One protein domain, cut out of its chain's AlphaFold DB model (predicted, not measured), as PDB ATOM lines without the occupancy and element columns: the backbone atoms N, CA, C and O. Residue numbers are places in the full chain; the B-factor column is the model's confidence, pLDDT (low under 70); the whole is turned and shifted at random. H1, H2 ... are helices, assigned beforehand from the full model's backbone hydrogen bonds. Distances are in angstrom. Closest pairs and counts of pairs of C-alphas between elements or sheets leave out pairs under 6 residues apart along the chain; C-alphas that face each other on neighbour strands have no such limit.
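This is residues 11 to 52 of the 52 residues of an uncharacterized protein of Nitrospira lenta (UniProt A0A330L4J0). Two short helices, H1 and H2, meet at a steep angle, and the long link between them, residues 20 to 41, swings out in a wide open loop that brings the last printed residue back near the first. Residues 22 to 27 stick out at one end of this loop and residues 36 to 41 at the other. The printed part has 42 residues, with H1 then H2 along the chain and no named strand; the class is all helix, though 19 of the 42 residues, under half, are in named elements. The whole is loose, with a radius of gyration of the C-alphas of 12.0 A, and the C-alphas span 37 by 18 by 14 A.

H1, residues 11 to 19, and H2, residues 42 to 51, touch, with 5 pairs of C-alphas within 8 A. Their closest C-alphas are those of Phe 14 and Tyr 49, 5.6 A apart. Their lines stand at a steep tilt of 67 degrees and run the same way. Their centres are 12.0 A apart. In H1 and H2 every O i to N i+4 pair is within hydrogen-bond range.

H1 begins at C-alpha 11, at (100.640, 144.461, 96.551), and measures 12.0 A from first to last C-alpha. The link passes Thr 25, whose C-alpha is at (77.223, 134.202, 89.325). H2 measures 14.3 A from first to last C-alpha and ends at C-alpha 51, at (101.891, 148.112, 89.042).

The two C-alphas farthest apart are those of Thr 25 and Ser 38, 37.1 A. The C-alphas of Glu 11 and Ala 52, the first and last printed, are 5.7 A apart. The link from H1 to H2 is long, with 22 residues. The printed part has no cut, and it ends at the chain's last residue. The mean pLDDT of the printed part of this model is 95.5, and no printed residue is under 70.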
ATOM      1  N   GLU A  11     100.319 144.951  97.896       96.12
ATOM      2  CA  GLU A  11     100.640 144.461  96.551       96.12
ATOM      3  C   GLU A  11      99.915 143.146  96.231       96.12
ATOM      4  O   GLU A  11      99.238 143.057  95.210       96.12
ATOM      5  N   GLU A  12      99.952 142.174  97.146       97.00
ATOM      6  CA  GLU A  12      99.253 140.889  97.001       97.00
ATOM      7  C   GLU A  12      97.732 141.080  96.946       97.00
ATOM      8  O   GLU A  12      97.051 140.506  96.095       97.00
ATOM      9  N   VAL A  13      97.185 141.959  97.792       96.38
ATOM     10  CA  VAL A  13      95.747 142.272  97.788       96.38
ATOM     11  C   VAL A  13      95.324 142.916  96.466       96.38
ATOM     12  O   VAL A  13      94.265 142.598  95.910       96.38
ATOM     13  N   PHE A  14      96.146 143.818  95.930       97.12
ATOM     14  CA  PHE A  14      95.894 144.450  94.640       97.12
ATOM     15  C   PHE A  14      95.981 143.438  93.499       97.12
ATOM     16  O   PHE A  14      95.031 143.357  92.711       97.12
ATOM     17  N   TRP A  15      97.017 142.599  93.474       96.62
ATOM     18  CA  TRP A  15      97.154 141.519  92.503       96.62
ATOM     19  C   TRP A  15      95.957 140.560  92.552       96.62
ATOM     20  O   TRP A  15      95.356 140.274  91.512       96.62
ATOM     21  N   PHE A  16      95.533 140.136  93.750       96.00
ATOM     22  CA  PHE A  16      94.350 139.297  93.952       96.00
ATOM     23  C   PHE A  16      93.116 139.934  93.310       96.00
ATOM     24  O   PHE A  16      92.443 139.317  92.481       96.00
ATOM     25  N   SER A  17      92.844 141.194  93.656       95.06
ATOM     26  CA  SER A  17      91.647 141.901  93.195       95.06
ATOM     27  C   SER A  17      91.604 142.115  91.676       95.06
ATOM     28  O   SER A  17      90.520 142.220  91.103       95.06
ATOM     29  N   LYS A  18      92.769 142.163  91.021       93.50
ATOM     30  CA  LYS A  18      92.921 142.347  89.573       93.50
ATOM     31  C   LYS A  18      92.838 141.032  88.799       93.50
ATOM     32  O   LYS A  18      92.264 141.011  87.713       93.50
ATOM     33  N   ASN A  19      93.409 139.957  89.342       93.81
ATOM     34  CA  ASN A  19      93.664 138.737  88.577       93.81
ATOM     35  C   ASN A  19      92.738 137.575  88.940       93.81
ATOM     36  O   ASN A  19      92.345 136.820  88.052       93.81
ATOM     37  N   ILE A  20      92.399 137.408  90.221       94.81
ATOM     38  CA  ILE A  20      91.717 136.193  90.700       94.81
ATOM     39  C   ILE A  20      90.461 136.452  91.538       94.81
ATOM     40  O   ILE A  20      89.730 135.508  91.841       94.81
ATOM     41  N   ALA A  21      90.145 137.708  91.868       94.56
ATOM     42  CA  ALA A  21      88.861 138.045  92.470       94.56
ATOM     43  C   ALA A  21      87.708 137.682  91.525       94.56
ATOM     44  O   ALA A  21      87.623 138.139  90.384       94.56
ATOM     45  N   PHE A  22      86.794 136.854  92.020       94.00
ATOM     46  CA  PHE A  22      85.745 136.246  91.215       94.00
ATOM     47  C   PHE A  22      84.456 136.080  92.019       94.00
ATOM     48  O   PHE A  22      84.477 135.862  93.231       94.00
ATOM     49  N   HIS A  23      83.316 136.155  91.330       92.75
ATOM     50  CA  HIS A  23      82.013 135.810  91.885       92.75
ATOM     51  C   HIS A  23      81.340 134.754  90.994       92.75
ATOM     52  O   HIS A  23      81.236 134.973  89.787       92.75
ATOM     53  N   PRO A  24      80.818 133.643  91.556       93.25
ATOM     54  CA  PRO A  24      80.346 132.490  90.778       93.25
ATOM     55  C   PRO A  24      79.190 132.797  89.825       93.25
ATOM     56  O   PRO A  24      78.984 132.073  88.856       93.25
ATOM     57  N   THR A  25      78.428 133.858  90.092       95.19
ATOM     58  CA  THR A  25      77.223 134.202  89.325       95.19
ATOM     59  C   THR A  25      77.216 135.619  88.752       95.19
ATOM     60  O   THR A  25      76.312 135.952  87.993       95.19
ATOM     61  N   VAL A  26      78.186 136.476  89.099       93.44
ATOM     62  CA  VAL A  26      78.171 137.903  88.725       93.44
ATOM     63  C   VAL A  26      79.530 138.300  88.171       93.44
ATOM     64  O   VAL A  26      80.559 138.009  88.769       93.44
ATOM     65  N   LYS A  27      79.547 139.003  87.036       92.94
ATOM     66  CA  LYS A  27      80.791 139.531  86.475       92.94
ATOM     67  C   LYS A  27      81.227 140.778  87.240       92.94
ATOM     68  O   LYS A  27      80.487 141.758  87.309       92.94
ATOM     69  N   LEU A  28      82.451 140.764  87.755       92.38
ATOM     70  CA  LEU A  28      83.086 141.945  88.331       92.38
ATOM     71  C   LEU A  28      83.655 142.795  87.186       92.38
ATOM     72  O   LEU A  28      84.571 142.370  86.489       92.38
ATOM     73  N   GLY A  29      83.048 143.955  86.926       92.31
ATOM     74  CA  GLY A  29      83.428 144.837  85.809       92.31
ATOM     75  C   GLY A  29      84.158 146.116  86.221       92.31
ATOM     76  O   GLY A  29      84.649 146.843  85.362       92.31
ATOM     77  N   ARG A  30      84.199 146.421  87.520       92.88
ATOM     78  CA  ARG A  30      84.815 147.636  88.055       92.88
ATOM     79  C   ARG A  30      85.375 147.368  89.444       92.88
ATOM     80  O   ARG A  30      84.649 146.886  90.309       92.88
ATOM     81  N   THR A  31      86.621 147.775  89.653       94.00
ATOM     82  CA  THR A  31      87.268 147.810  90.969       94.00
ATOM     83  C   THR A  31      87.196 149.227  91.528       94.00
ATOM     84  O   THR A  31      87.383 150.201  90.796       94.00
ATOM     85  N   VAL A  32      86.891 149.355  92.818       95.50
ATOM     86  CA  VAL A  32      86.864 150.637  93.533       95.50
ATOM     87  C   VAL A  32      87.818 150.541  94.713       95.50
ATOM     88  O   VAL A  32      87.650 149.676  95.568       95.50
ATOM     89  N   LEU A  33      88.805 151.434  94.757       95.94
ATOM     90  CA  LEU A  33      89.738 151.553  95.874       95.94
ATOM     91  C   LEU A  33      89.226 152.620  96.841       95.94
ATOM     92  O   LEU A  33      88.917 153.737  96.426       95.94
ATOM     93  N   VAL A  34      89.142 152.282  98.128       95.38
ATOM     94  CA  VAL A  34      88.707 153.204  99.185       95.38
ATOM     95  C   VAL A  34      89.798 153.288 100.241       95.38
ATOM     96  O   VAL A  34      90.168 152.284 100.842       95.38
ATOM     97  N   HIS A  35      90.298 154.498 100.481       95.50
ATOM     98  CA  HIS A  35      91.293 154.776 101.509       95.50
ATOM     99  C   HIS A  35      90.799 155.906 102.411       95.50
ATOM    100  O   HIS A  35      90.568 157.021 101.945       95.50
ATOM    101  N   ILE A  36      90.628 155.612 103.700       96.06
ATOM    102  CA  ILE A  36      90.164 156.575 104.702       96.06
ATOM    103  C   ILE A  36      91.382 157.043 105.491       96.06
ATOM    104  O   ILE A  36      91.962 156.287 106.267       96.06
ATOM    105  N   SER A  37      91.797 158.285 105.260       96.25
ATOM    106  CA  SER A  37      92.986 158.876 105.869       96.25
ATOM    107  C   SER A  37      92.891 160.397 105.841       96.25
ATOM    108  O   SER A  37      92.234 160.971 104.975       96.25
ATOM    109  N   SER A  38      93.580 161.062 106.768       97.25
ATOM    110  CA  SER A  38      93.738 162.521 106.761       97.25
ATOM    111  C   SER A  38      94.681 163.016 105.658       97.25
ATOM    112  O   SER A  38      94.721 164.211 105.370       97.25
ATOM    113  N   ARG A  39      95.449 162.113 105.033       97.25
ATOM    114  CA  ARG A  39      96.375 162.417 103.937       97.25
ATOM    115  C   ARG A  39      95.834 161.876 102.621       97.25
ATOM    116  O   ARG A  39      95.496 160.698 102.528       97.25
ATOM    117  N   ASN A  40      95.834 162.718 101.589       96.25
ATOM    118  CA  ASN A  40      95.513 162.275 100.239       96.25
ATOM    119  C   ASN A  40      96.643 161.381  99.692       96.25
ATOM    120  O   ASN A  40      97.791 161.818  99.615       96.25
ATOM    121  N   LYS A  41      96.297 160.142  99.325       96.62
ATOM    122  CA  LYS A  41      97.179 159.141  98.700       96.62
ATOM    123  C   LYS A  41      96.647 158.624  97.357       96.62
ATOM    124  O   LYS A  41      97.036 157.548  96.917       96.62
ATOM    125  N   HIS A  42      95.734 159.359  96.725       96.44
ATOM    126  CA  HIS A  42      95.039 158.928  95.512       96.44
ATOM    127  C   HIS A  42      95.993 158.400  94.426       96.44
ATOM    128  O   HIS A  42      95.865 157.251  94.006       96.44
ATOM    129  N   ASP A  43      96.987 159.197  94.031       97.81
ATOM    130  CA  ASP A  43      97.877 158.843  92.917       97.81
ATOM    131  C   ASP A  43      98.862 157.723  93.284       97.81
ATOM    132  O   ASP A  43      99.155 156.861  92.458       97.81
ATOM    133  N   GLU A  44      99.330 157.693  94.538       97.25
ATOM    134  CA  GLU A  44     100.189 156.628  95.080       97.25
ATOM    135  C   GLU A  44      99.479 155.270  95.010       97.25
ATOM    136  O   GLU A  44     100.044 154.296  94.516       97.25
ATOM    137  N   LEU A  45      98.220 155.216  95.454       97.25
ATOM    138  CA  LEU A  45      97.439 153.981  95.495       97.25
ATOM    139  C   LEU A  45      97.000 153.522  94.105       97.25
ATOM    140  O   LEU A  45      97.036 152.325  93.831       97.25
ATOM    141  N   LEU A  46      96.618 154.445  93.215       97.12
ATOM    142  CA  LEU A  46      96.305 154.088  91.829       97.12
ATOM    143  C   LEU A  46      97.528 153.546  91.096       97.12
ATOM    144  O   LEU A  46      97.401 152.581  90.346       97.12
ATOM    145  N   LYS A  47      98.702 154.140  91.327       97.69
ATOM    146  CA  LYS A  47      99.951 153.633  90.768       97.69
ATOM    147  C   LYS A  47     100.273 152.238  91.303       97.69
ATOM    148  O   LYS A  47     100.472 151.333  90.506       97.69
ATOM    149  N   ALA A  48     100.238 152.044  92.621       97.12
ATOM    150  CA  ALA A  48     100.478 150.735  93.227       97.12
ATOM    151  C   ALA A  48      99.499 149.663  92.712       97.12
ATOM    152  O   ALA A  48      99.899 148.531  92.471       97.12
ATOM    153  N   TYR A  49      98.231 150.017  92.486       97.31
ATOM    154  CA  TYR A  49      97.247 149.107  91.893       97.31
ATOM    155  C   TYR A  49      97.518 148.787  90.416       97.31
ATOM    156  O   TYR A  49      97.244 147.680  89.952       97.31
ATOM    157  N   ALA A  50      98.023 149.756  89.654       95.94
ATOM    158  CA  ALA A  50      98.394 149.541  88.261       95.94
ATOM    159  C   ALA A  50      99.625 148.629  88.132       95.94
ATOM    160  O   ALA A  50      99.635 147.777  87.239       95.94
ATOM    161  N   ASP A  51     100.601 148.810  89.028       96.50
ATOM    162  CA  ASP A  51     101.891 148.112  89.042       96.50
ATOM    163  C   ASP A  51     101.804 146.674  89.600       96.50
ATOM    164  O   ASP A  51     102.638 145.847  89.235       96.50
ATOM    165  N   ALA A  52     100.795 146.371  90.430       93.62
ATOM    166  CA  ALA A  52     100.474 145.018  90.905       93.62
ATOM    167  C   ALA A  52      99.889 144.127  89.795       93.62
ATOM    168  O   ALA A  52     100.252 142.936  89.722       93.62
TER     169      ALA A  52